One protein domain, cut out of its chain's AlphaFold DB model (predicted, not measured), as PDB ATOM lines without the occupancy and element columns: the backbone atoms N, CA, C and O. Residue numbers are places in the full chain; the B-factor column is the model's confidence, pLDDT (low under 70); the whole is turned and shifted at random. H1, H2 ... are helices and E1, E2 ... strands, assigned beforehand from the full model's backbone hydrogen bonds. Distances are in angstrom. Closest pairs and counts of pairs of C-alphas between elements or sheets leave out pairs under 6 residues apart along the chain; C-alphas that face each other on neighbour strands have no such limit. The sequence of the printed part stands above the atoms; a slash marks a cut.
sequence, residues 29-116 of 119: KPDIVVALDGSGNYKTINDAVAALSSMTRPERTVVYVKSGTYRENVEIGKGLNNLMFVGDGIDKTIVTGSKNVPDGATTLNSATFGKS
ATOM      1  N   LYS A  29     103.105 162.724 115.313       90.44
ATOM      2  CA  LYS A  29     103.212 161.463 114.580       90.44
ATOM      3  C   LYS A  29     104.662 161.237 114.132       90.44
ATOM      4  O   LYS A  29     105.117 161.970 113.254       90.44
ATOM      5  N   PRO A  30     105.391 160.264 114.706       94.50
ATOM      6  CA  PRO A  30     106.686 159.845 114.178       94.50
ATOM      7  C   PRO A  30     106.529 158.975 112.924       94.50
ATOM      8  O   PRO A  30     105.492 158.338 112.728       94.50
ATOM      9  N   ASP A  31     107.589 158.898 112.119       95.50
ATOM     10  CA  ASP A  31     107.695 157.923 111.026       95.50
ATOM     11  C   ASP A  31     108.199 156.568 111.539       95.50
ATOM     12  O   ASP A  31     107.780 155.519 111.055       95.50
ATOM     13  N   ILE A  32     109.101 156.594 112.529       97.12
ATOM     14  CA  ILE A  32     109.680 155.412 113.173       97.12
ATOM     15  C   ILE A  32     109.671 155.599 114.692       97.12
ATOM     16  O   ILE A  32     110.041 156.659 115.198       97.12
ATOM     17  N   VAL A  33     109.311 154.543 115.420       98.19
ATOM     18  CA  VAL A  33     109.402 154.448 116.880       98.19
ATOM     19  C   VAL A  33     110.447 153.407 117.269       98.19
ATOM     20  O   VAL A  33     110.396 152.264 116.813       98.19
ATOM     21  N   VAL A  34     111.363 153.782 118.156       98.75
ATOM     22  CA  VAL A  34     112.347 152.885 118.769       98.75
ATOM     23  C   VAL A  34     112.002 152.711 120.243       98.75
ATOM     24  O   VAL A  34     111.852 153.699 120.960       98.75
ATOM     25  N   ALA A  35     111.890 151.467 120.711       98.62
ATOM     26  CA  ALA A  35     111.532 151.161 122.093       98.62
ATOM     27  C   ALA A  35     112.174 149.851 122.572       98.62
ATOM     28  O   ALA A  35     111.944 148.791 121.988       98.62
ATOM     29  N   LEU A  36     112.948 149.913 123.663       98.31
ATOM     30  CA  LEU A  36     113.644 148.746 124.233       98.31
ATOM     31  C   LEU A  36     112.681 147.626 124.658       98.31
ATOM     32  O   LEU A  36     113.011 146.446 124.552       98.31
ATOM     33  N   ASP A  37     111.483 147.999 125.107       97.19
ATOM     34  CA  ASP A  37     110.416 147.081 125.519       97.19
ATOM     35  C   ASP A  37     109.744 146.351 124.340       97.19
ATOM     36  O   ASP A  37     108.950 145.437 124.547       97.19
ATOM     37  N   GLY A  38     110.075 146.721 123.097       97.25
ATOM     38  CA  GLY A  38     109.471 146.173 121.884       97.25
ATOM     39  C   GLY A  38     108.119 146.784 121.507       97.25
ATOM     40  O   GLY A  38     107.502 146.303 120.565       97.25
ATOM     41  N   SER A  39     107.663 147.845 122.181       97.50
ATOM     42  CA  SER A  39     106.417 148.555 121.842       97.50
ATOM     43  C   SER A  39     106.532 149.475 120.614       97.50
ATOM     44  O   SER A  39     105.562 150.142 120.252       97.50
ATOM     45  N   GLY A  40     107.716 149.557 119.999       97.06
ATOM     46  CA  GLY A  40     108.015 150.352 118.806       97.06
ATOM     47  C   GLY A  40     108.230 149.496 117.556       97.06
ATOM     48  O   GLY A  40     108.056 148.281 117.573       97.06
ATOM     49  N   ASN A  41     108.651 150.133 116.464       98.25
ATOM     50  CA  ASN A  41     109.039 149.445 115.232       98.25
ATOM     51  C   ASN A  41     110.360 148.679 115.394       98.25
ATOM     52  O   ASN A  41     110.511 147.598 114.833       98.25
ATOM     53  N   TYR A  42     111.298 149.237 116.167       98.50
ATOM     54  CA  TYR A  42     112.623 148.661 116.409       98.50
ATOM     55  C   TYR A  42     112.988 148.711 117.893       98.50
ATOM     56  O   TYR A  42     112.511 149.574 118.633       98.50
ATOM     57  N   LYS A  43     113.867 147.801 118.328       98.38
ATOM     58  CA  LYS A  43     114.400 147.799 119.701       98.38
ATOM     59  C   LYS A  43     115.642 148.669 119.861       98.38
ATOM     60  O   LYS A  43     115.863 149.192 120.948       98.38
ATOM     61  N   THR A  44     116.427 148.834 118.798       98.50
ATOM     62  CA  THR A  44     117.675 149.610 118.805       98.50
ATOM     63  C   THR A  44     117.611 150.769 117.815       98.50
ATOM     64  O   THR A  44     116.818 150.752 116.866       98.50
ATOM     65  N   ILE A  45     118.439 151.791 118.038       98.38
ATOM     66  CA  ILE A  45     118.546 152.926 117.117       98.38
ATOM     67  C   ILE A  45     119.265 152.488 115.837       98.38
ATOM     68  O   ILE A  45     118.862 152.894 114.747       98.38
ATOM     69  N   ASN A  46     120.276 151.624 115.940       97.94
ATOM     70  CA  ASN A  46     120.979 151.083 114.777       97.94
ATOM     71  C   ASN A  46     120.061 150.312 113.815       97.94
ATOM     72  O   ASN A  46     120.164 150.520 112.607       97.94
ATOM     73  N   ASP A  47     119.116 149.507 114.312       97.94
ATOM     74  CA  ASP A  47     118.149 148.812 113.444       97.94
ATOM     75  C   ASP A  47     117.251 149.807 112.690       97.94
ATOM     76  O   ASP A  47     116.997 149.655 111.493       97.94
ATOM     77  N   ALA A  48     116.820 150.874 113.369       97.62
ATOM     78  CA  ALA A  48     116.058 151.946 112.736       97.62
ATOM     79  C   ALA A  48     116.880 152.668 111.655       97.62
ATOM     80  O   ALA A  48     116.373 152.934 110.564       97.62
ATOM     81  N   VAL A  49     118.156 152.957 111.926       96.31
ATOM     82  CA  VAL A  49     119.075 153.583 110.960       96.31
ATOM     83  C   VAL A  49     119.334 152.678 109.756       96.31
ATOM     84  O   VAL A  49     119.323 153.161 108.621       96.31
ATOM     85  N   ALA A  50     119.497 151.371 109.966       95.44
ATOM     86  CA  ALA A  50     119.643 150.400 108.888       95.44
ATOM     87  C   ALA A  50     118.405 150.393 107.977       95.44
ATOM     88  O   ALA A  50     118.535 150.507 106.756       95.44
ATOM     89  N   ALA A  51     117.202 150.369 108.555       95.31
ATOM     90  CA  ALA A  51     115.956 150.406 107.791       95.31
ATOM     91  C   ALA A  51     115.762 151.713 107.000       95.31
ATOM     92  O   ALA A  51     115.234 151.695 105.884       95.31
ATOM     93  N   LEU A  52     116.231 152.848 107.536       94.06
ATOM     94  CA  LEU A  52     116.171 154.147 106.856       94.06
ATOM     95  C   LEU A  52     116.940 154.173 105.526       94.06
ATOM     96  O   LEU A  52     116.623 155.001 104.671       94.06
ATOM     97  N   SER A  53     117.933 153.298 105.337       87.75
ATOM     98  CA  SER A  53     118.721 153.228 104.098       87.75
ATOM     99  C   SER A  53     117.959 152.635 102.910       87.75
ATOM    100  O   SER A  53     118.222 153.007 101.769       87.75
ATOM    101  N   SER A  54     116.985 151.763 103.174       89.19
ATOM    102  CA  SER A  54     116.179 151.079 102.155       89.19
ATOM    103  C   SER A  54     114.762 151.642 102.009       89.19
ATOM    104  O   SER A  54     114.001 151.189 101.158       89.19
ATOM    105  N   MET A  55     114.376 152.600 102.853       88.81
ATOM    106  CA  MET A  55     113.022 153.149 102.894       88.81
ATOM    107  C   MET A  55     112.833 154.288 101.877       88.81
ATOM    108  O   MET A  55     113.700 155.148 101.718       88.81
ATOM    109  N   THR A  56     111.659 154.366 101.241       91.00
ATOM    110  CA  THR A  56     111.206 155.605 100.584       91.00
ATOM    111  C   THR A  56     110.792 156.609 101.652       91.00
ATOM    112  O   THR A  56     109.870 156.354 102.426       91.00
ATOM    113  N   ARG A  57     111.486 157.745 101.717       91.19
ATOM    114  CA  ARG A  57     111.401 158.661 102.857       91.19
ATOM    115  C   ARG A  57     110.665 159.964 102.523       91.19
ATOM    116  O   ARG A  57     110.835 160.482 101.419       91.19
ATOM    117  N   PRO A  58     109.891 160.522 103.476       89.31
ATOM    118  CA  PRO A  58     109.374 161.884 103.366       89.31
ATOM    119  C   PRO A  58     110.512 162.914 103.377       89.31
ATOM    120  O   PRO A  58     111.662 162.581 103.674       89.31
ATOM    121  N   GLU A  59     110.179 164.182 103.102       88.25
ATOM    122  CA  GLU A  59     111.146 165.289 103.089       88.25
ATOM    123  C   GLU A  59     111.989 165.313 104.371       88.25
ATOM    124  O   GLU A  59     113.212 165.340 104.270       88.25
ATOM    125  N   ARG A  60     111.353 165.231 105.550       91.19
ATOM    126  CA  ARG A  60     111.986 165.008 106.860       91.19
ATOM    127  C   ARG A  60     111.462 163.711 107.455       91.19
ATOM    128  O   ARG A  60     110.252 163.537 107.498       91.19
ATOM    129  N   THR A  61     112.355 162.870 107.972       94.69
ATOM    130  CA  THR A  61     111.974 161.646 108.692       94.69
ATOM    131  C   THR A  61     112.176 161.817 110.195       94.69
ATOM    132  O   THR A  61     113.268 162.197 110.626       94.69
ATOM    133  N   VAL A  62     111.141 161.546 110.987       95.31
ATOM    134  CA  VAL A  62     111.142 161.670 112.448       95.31
ATOM    135  C   VAL A  62     111.244 160.294 113.102       95.31
ATOM    136  O   VAL A  62     110.356 159.452 112.964       95.31
ATOM    137  N   VAL A  63     112.325 160.098 113.854       97.38
ATOM    138  CA  VAL A  63     112.592 158.919 114.677       97.38
ATOM    139  C   VAL A  63     112.342 159.285 116.138       97.38
ATOM    140  O   VAL A  63     113.090 160.064 116.735       97.38
ATOM    141  N   TYR A  64     111.284 158.723 116.713       98.00
ATOM    142  CA  TYR A  64     110.962 158.869 118.128       98.00
ATOM    143  C   TYR A  64     111.575 157.718 118.924       98.00
ATOM    144  O   TYR A  64     111.282 156.549 118.678       98.00
ATOM    145  N   VAL A  65     112.441 158.055 119.872       98.56
ATOM    146  CA  VAL A  65     113.173 157.105 120.706       98.56
ATOM    147  C   VAL A  65     112.612 157.176 122.120       98.56
ATOM    148  O   VAL A  65     112.803 158.167 122.828       98.56
ATOM    149  N   LYS A  66     111.900 156.132 122.536       98.44
ATOM    150  CA  LYS A  66     111.296 156.078 123.868       98.44
ATOM    151  C   LYS A  66     112.345 156.094 124.980       98.44
ATOM    152  O   LYS A  66     113.545 155.939 124.751       98.44
ATOM    153  N   SER A  67     111.882 156.314 126.204       98.38
ATOM    154  CA  SER A  67     112.711 156.279 127.403       98.38
ATOM    155  C   SER A  67     113.465 154.953 127.530       98.38
ATOM    156  O   SER A  67     112.940 153.878 127.229       98.38
ATOM    157  N   GLY A  68     114.713 155.038 127.971       98.44
ATOM    158  CA  GLY A  68     115.613 153.904 128.050       98.44
ATOM    159  C   GLY A  68     117.080 154.304 127.962       98.44
ATOM    160  O   GLY A  68     117.431 155.425 127.590       98.44
ATOM    161  N   THR A  69     117.950 153.354 128.300       98.69
ATOM    162  CA  THR A  69     119.395 153.466 128.084       98.69
ATOM    163  C   THR A  69     119.806 152.571 126.923       98.69
ATOM    164  O   THR A  69     119.857 151.349 127.048       98.69
ATOM    165  N   TYR A  70     120.124 153.203 125.802       98.62
ATOM    166  CA  TYR A  70     120.574 152.580 124.568       98.62
ATOM    167  C   TYR A  70     122.105 152.510 124.579       98.62
ATOM    168  O   TYR A  70     122.788 153.526 124.454       98.62
ATOM    169  N   ARG A  71     122.653 151.311 124.801       98.44
ATOM    170  CA  ARG A  71     124.105 151.060 124.852       98.44
ATOM    171  C   ARG A  71     124.632 150.719 123.463       98.44
ATOM    172  O   ARG A  71     124.859 149.554 123.151       98.44
ATOM    173  N   GLU A  72     124.779 151.735 122.627       97.94
ATOM    174  CA  GLU A  72     125.168 151.586 121.229       97.94
ATOM    175  C   GLU A  72     125.958 152.803 120.725       97.94
ATOM    176  O   GLU A  72     125.755 153.928 121.179       97.94
ATOM    177  N   ASN A  73     126.856 152.573 119.763       97.19
ATOM    178  CA  ASN A  73     127.436 153.636 118.947       97.19
ATOM    179  C   ASN A  73     126.604 153.750 117.664       97.19
ATOM    180  O   ASN A  73     126.528 152.783 116.908       97.19
ATOM    181  N   VAL A  74     125.979 154.904 117.437       97.19
ATOM    182  CA  VAL A  74     125.092 155.149 116.292       97.19
ATOM    183  C   VAL A  74     125.823 155.960 115.233       97.19
ATOM    184  O   VAL A  74     126.318 157.058 115.507       97.19
ATOM    185  N   GLU A  75     125.835 155.444 114.008       95.31
ATOM    186  CA  GLU A  75     126.424 156.111 112.852       95.31
ATOM    187  C   GLU A  75     125.375 156.343 111.762       95.31
ATOM    188  O   GLU A  75     124.831 155.417 111.166       95.31
ATOM    189  N   ILE A  76     125.090 157.613 111.483       95.19
ATOM    190  CA  ILE A  76     124.185 158.015 110.412       95.19
ATOM    191  C   ILE A  76     124.969 158.041 109.104       95.19
ATOM    192  O   ILE A  76     125.834 158.898 108.905       95.19
ATOM    193  N   GLY A  77     124.653 157.116 108.199       92.06
ATOM    194  CA  GLY A  77     125.288 157.040 106.885       92.06
ATOM    195  C   GLY A  77     125.173 158.349 106.094       92.06
ATOM    196  O   GLY A  77     124.181 159.075 106.185       92.06
ATOM    197  N   LYS A  78     126.181 158.648 105.269       89.31
ATOM    198  CA  LYS A  78     126.314 159.916 104.524       89.31
ATOM    199  C   LYS A  78     125.082 160.295 103.687       89.31
ATOM    200  O   LYS A  78     124.744 161.477 103.597       89.31
ATOM    201  N   GLY A  79     124.408 159.307 103.094       89.31
ATOM    202  CA  GLY A  79     123.194 159.497 102.287       89.31
ATOM    203  C   GLY A  79     121.921 159.769 103.100       89.31
ATOM    204  O   GLY A  79     120.923 160.233 102.552       89.31
ATOM    205  N   LEU A  80     121.946 159.526 104.412       92.56
ATOM    206  CA  LEU A  80     120.795 159.705 105.289       92.56
ATOM    207  C   LEU A  80     120.708 161.162 105.764       92.56
ATOM    208  O   LEU A  80     121.212 161.541 106.818       92.56
ATOM    209  N   ASN A  81     120.055 162.000 104.957       91.81
ATOM    210  CA  ASN A  81     119.869 163.430 105.239       91.81
ATOM    211  C   ASN A  81     118.473 163.736 105.798       91.81
ATOM    212  O   ASN A  81     117.572 162.927 105.639       91.81
ATOM    213  N   ASN A  82     118.284 164.901 106.428       93.12
ATOM    214  CA  ASN A  82     117.007 165.382 106.994       93.12
ATOM    215  C   ASN A  82     116.310 164.385 107.946       93.12
ATOM    216  O   ASN A  82     115.121 164.082 107.812       93.12
ATOM    217  N   LEU A  83     117.081 163.859 108.901       94.69
ATOM    218  CA  LEU A  83     116.582 163.049 110.010       94.69
ATOM    219  C   LEU A  83     116.392 163.915 111.256       94.69
ATOM    220  O   LEU A  83     117.231 164.763 111.559       94.69
ATOM    221  N   MET A  84     115.319 163.657 111.994       94.44
ATOM    222  CA  MET A  84     115.078 164.208 113.321       94.44
ATOM    223  C   MET A  84     114.988 163.058 114.316       94.44
ATOM    224  O   MET A  84     114.120 162.203 114.181       94.44
ATOM    225  N   PHE A  85     115.855 163.068 115.323       96.25
ATOM    226  CA  PHE A  85     115.756 162.176 116.474       96.25
ATOM    227  C   PHE A  85     115.166 162.952 117.643       96.25
ATOM    228  O   PHE A  85     115.598 164.071 117.926       96.25
ATOM    229  N   VAL A  86     114.178 162.368 118.310       96.25
ATOM    230  CA  VAL A  86     113.519 162.985 119.459       96.25
ATOM    231  C   VAL A  86     113.247 161.940 120.531       96.25
ATOM    232  O   VAL A  86     112.802 160.838 120.221       96.25
ATOM    233  N   GLY A  87     113.566 162.273 121.781       96.69
ATOM    234  CA  GLY A  87     113.402 161.391 122.936       96.69
ATOM    235  C   GLY A  87     112.193 161.742 123.804       96.69
ATOM    236  O   GLY A  87     111.560 162.778 123.606       96.69
ATOM    237  N   ASP A  88     111.926 160.922 124.823       95.50
ATOM    238  CA  ASP A  88     110.936 161.211 125.879       95.50
ATOM    239  C   ASP A  88     111.370 162.320 126.852       95.50
ATOM    240  O   ASP A  88     110.582 162.798 127.672       95.50
ATOM    241  N   GLY A  89     112.639 162.709 126.782       94.44
ATOM    242  CA  GLY A  89     113.265 163.714 127.630       94.44
ATOM    243  C   GLY A  89     114.774 163.514 127.664       94.44
ATOM    244  O   GLY A  89     115.260 162.398 127.467       94.44
ATOM    245  N   ILE A  90     115.514 164.594 127.923       95.00
ATOM    246  CA  ILE A  90     116.985 164.572 127.997       95.00
ATOM    247  C   ILE A  90     117.509 163.656 129.117       95.00
ATOM    248  O   ILE A  90     118.601 163.112 129.015       95.00
ATOM    249  N   ASP A  91     116.714 163.464 130.167       96.88
ATOM    250  CA  ASP A  91     116.976 162.620 131.334       96.88
ATOM    251  C   ASP A  91     116.413 161.193 131.198       96.88
ATOM    252  O   ASP A  91     116.738 160.321 132.001       96.88
ATOM    253  N   LYS A  92     115.574 160.942 130.185       97.94
ATOM    254  CA  LYS A  92     114.841 159.676 130.013       97.94
ATOM    255  C   LYS A  92     115.356 158.830 128.863       97.94
ATOM    256  O   LYS A  92     115.312 157.606 128.951       97.94
ATOM    257  N   THR A  93     115.817 159.460 127.790       98.38
ATOM    258  CA  THR A  93     116.337 158.774 126.606       98.38
ATOM    259  C   THR A  93     117.838 159.011 126.527       98.38
ATOM    260  O   THR A  93     118.286 160.080 126.121       98.38
ATOM    261  N   ILE A  94     118.618 158.005 126.919       98.56
ATOM    262  CA  ILE A  94     120.078 158.092 126.997       98.56
ATOM    263  C   ILE A  94     120.693 157.163 125.958       98.56
ATOM    264  O   ILE A  94     120.421 155.966 125.965       98.56
ATOM    265  N   VAL A  95     121.568 157.699 125.108       98.62
ATOM    266  CA  VAL A  95     122.440 156.905 124.231       98.62
ATOM    267  C   VAL A  95     123.848 156.953 124.805       98.62
ATOM    268  O   VAL A  95     124.362 158.033 125.093       98.62
ATOM    269  N   THR A  96     124.463 155.793 125.015       98.31
ATOM    270  CA  THR A  96     125.766 155.695 125.677       98.31
ATOM    271  C   THR A  96     126.702 154.734 124.954       98.31
ATOM    272  O   THR A  96     126.314 153.638 124.553       98.31
ATOM    273  N   GLY A  97     127.957 155.153 124.832       97.06
ATOM    274  CA  GLY A  97     129.075 154.371 124.326       97.06
ATOM    275  C   GLY A  97     130.353 154.761 125.069       97.06
ATOM    276  O   GLY A  97     130.401 155.782 125.753       97.06
ATOM    277  N   SER A  98     131.389 153.932 124.954       97.50
ATOM    278  CA  SER A  98     132.641 154.085 125.713       97.50
ATOM    279  C   SER A  98     133.900 154.042 124.841       97.50
ATOM    280  O   SER A  98     134.999 153.853 125.359       97.50
ATOM    281  N   LYS A  99     133.761 154.208 123.517       96.50
ATOM    282  CA  LYS A  99     134.911 154.287 122.604       96.50
ATOM    283  C   LYS A  99     135.794 155.474 122.985       96.50
ATOM    284  O   LYS A  99     135.296 156.576 123.199       96.50
ATOM    285  N   ASN A 100     137.100 155.249 123.055       96.81
ATOM    286  CA  ASN A 100     138.071 156.250 123.478       96.81
ATOM    287  C   ASN A 100     139.444 155.990 122.840       96.81
ATOM    288  O   ASN A 100     139.711 154.896 122.343       96.81
ATOM    289  N   VAL A 101     140.295 157.018 122.827       97.31
ATOM    290  CA  VAL A 101     141.615 156.961 122.180       97.31
ATOM    291  C   VAL A 101     142.578 155.972 122.845       97.31
ATOM    292  O   VAL A 101     143.212 155.220 122.105       97.31
ATOM    293  N   PRO A 102     142.682 155.911 124.190       97.62
ATOM    294  CA  PRO A 102     143.484 154.881 124.856       97.62
ATOM    295  C   PRO A 102     143.172 153.447 124.401       97.62
ATOM    296  O   PRO A 102     144.099 152.661 124.217       97.62
ATOM    297  N   ASP A 103     141.900 153.143 124.132       96.62
ATOM    298  CA  ASP A 103     141.440 151.826 123.670       96.62
ATOM    299  C   ASP A 103     141.440 151.667 122.131       96.62
ATOM    300  O   ASP A 103     140.839 150.739 121.589       96.62
ATOM    301  N   GLY A 104     142.107 152.564 121.396       95.19
ATOM    302  CA  GLY A 104     142.329 152.436 119.949       95.19
ATOM    303  C   GLY A 104     141.301 153.132 119.051       95.19
ATOM    304  O   GLY A 104     141.364 152.996 117.827       95.19
ATOM    305  N   ALA A 105     140.368 153.906 119.613       94.19
ATOM    306  CA  ALA A 105     139.545 154.810 118.815       94.19
ATOM    307  C   ALA A 105     140.369 156.027 118.342       94.19
ATOM    308  O   ALA A 105     141.367 156.423 118.934       94.19
ATOM    309  N   THR A 106     139.927 156.680 117.279       92.56
ATOM    310  CA  THR A 106     140.321 158.050 116.953       92.56
ATOM    311  C   THR A 106     139.305 159.010 117.559       92.56
ATOM    312  O   THR A 106     138.150 158.645 117.781       92.56
ATOM    313  N   THR A 107     139.681 160.275 117.764       90.50
ATOM    314  CA  THR A 107     138.726 161.310 118.196       90.50
ATOM    315  C   THR A 107     137.484 161.333 117.297       90.50
ATOM    316  O   THR A 107     136.368 161.426 117.796       90.50
ATOM    317  N   LEU A 108     137.663 161.141 115.984       88.06
ATOM    318  CA  LEU A 108     136.580 161.137 115.002       88.06
ATOM    319  C   LEU A 108     135.646 159.919 115.125       88.06
ATOM    320  O   LEU A 108     134.434 160.083 115.027       88.06
ATOM    321  N   ASN A 109     136.174 158.714 115.364       90.25
ATOM    322  CA  ASN A 109     135.359 157.489 115.443       90.25
ATOM    323  C   ASN A 109     134.934 157.102 116.880       90.25
ATOM    324  O   ASN A 109     134.271 156.081 117.076       90.25
ATOM    325  N   SER A 110     135.305 157.914 117.878       94.38
ATOM    326  CA  SER A 110     134.937 157.718 119.287       94.38
ATOM    327  C   SER A 110     133.535 158.225 119.646       94.38
ATOM    328  O   SER A 110     133.021 157.912 120.721       94.38
ATOM    329  N   ALA A 111     132.883 158.975 118.750       95.50
ATOM    330  CA  ALA A 111     131.550 159.517 118.987       95.50
ATOM    331  C   ALA A 111     130.523 158.412 119.312       95.50
ATOM    332  O   ALA A 111     130.456 157.366 118.661       95.50
ATOM    333  N   THR A 112     129.690 158.661 120.326       97.06
ATOM    334  CA  THR A 112     128.561 157.774 120.665       97.06
ATOM    335  C   THR A 112     127.435 157.891 119.638       97.06
ATOM    336  O   THR A 112     126.808 156.897 119.296       97.06
ATOM    337  N   PHE A 113     127.205 159.091 119.109       97.12
ATOM    338  CA  PHE A 113     126.210 159.355 118.077       97.12
ATOM    339  C   PHE A 113     126.819 160.323 117.064       97.12
ATOM    340  O   PHE A 113     127.253 161.412 117.446       97.12
ATOM    341  N   GLY A 114     126.879 159.947 115.788       94.44
ATOM    342  CA  GLY A 114     127.547 160.765 114.777       94.44
ATOM    343  C   GLY A 114     127.059 160.521 113.359       94.44
ATOM    344  O   GLY A 114     126.374 159.543 113.072       94.44
ATOM    345  N   LYS A 115     127.423 161.436 112.458       90.19
ATOM    346  CA  LYS A 115     127.235 161.274 111.014       90.19
ATOM    347  C   LYS A 115     128.538 160.789 110.390       90.19
ATOM    348  O   LYS A 115     129.593 161.354 110.668       90.19
ATOM    349  N   SER A 116     128.447 159.788 109.522       84.38
ATOM    350  CA  SER A 116     129.583 159.340 108.729       84.38
ATOM    351  C   SER A 116     129.886 160.321 107.602       84.38
ATOM    352  O   SER A 116     128.988 160.763 106.877       84.38
TER     353      SER A 116
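Overview. This is residues 29 to 116 of the 119 residues of the protein "Pectinesterase" of Solanum lycopersicum (UniProt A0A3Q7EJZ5). What shape does the chain make? It is wound in two short stacked turns, E2 E3 E4 and then E5 E6 E7, each strand of the second turn side by side with and parallel to its partner in the first. E1 and H1 form a further part-turn on the E2 E3 E4 side, and the unnamed stretch of residues 97 to 112 loops away to as far as 25 A from the mean of the C-alphas. What is it built of? The 88 printed residues include one named helix and seven named strands in the order E1 H1 E2 E3 E4 E5 E6 E7, a mixed class with 37 residues in named elements, under half; the three parallel sheets are E1 E2 E5, E3 E6 and E4 E7. How large is it? It is compact, with a radius of gyration of the C-alphas of 13.4 A and spans of 42 by 28 by 19 A.

Arrangement. How does the first sheet begin? E1, residues 32 to 34, is an edge strand parallel to the inner strand E2, residues 61 to 65, with N 34 and O 64 2.8 A apart. E2 is also parallel to the edge strand E5, residues 83 to 87, with N 63 and O 84 2.8 A apart. Where is the helix? H1, residues 45 to 54, is on one face of this sheet, two layers, at a height over the sheet of 9.4 A, and runs along the strands, at 18 degrees to E2 on the local plane. E1, H1 and E2 form a strand-helix-strand unit, two parallel neighbour strands with a helix between, whose crossover is right-handed; 4 of 6 O i to N i+4 pairs in H1 are within hydrogen-bond range. How do the other strands pair? E3, residues 68 to 71, is parallel to E6, residues 93 to 96, with N 70 and O 94 2.8 A apart. E3 runs on into E4, residues 74 to 76, across a break of 2 residues at 83 degrees. E4 is parallel to E7, residues 113 to 115, with N 76 and O 114 2.8 A apart, and the closest C-alphas of H1 and E4, Asn 46 and Val 74, are 6.0 A apart.

Along the chain. Where do the elements begin and end? E1 begins at C-alpha 32, (109.680, 155.412, 113.173), and E7 ends at C-alpha 115, (127.235, 161.274, 111.014). How long are the longer ones? From first to last C-alpha H1 measures 15.3 A, E5 13.4 A, E2 12.9 A and E6 10.0 A.

Size, cuts and confidence. What is the greatest reach? The two C-alphas farthest apart, Lys 29 and Pro 102, are 42.1 A apart. Are there cuts, long links or weak places? The printed part has no cut, the link E6 to E7 is long with 16 residues, and no printed residue has a pLDDT under 70.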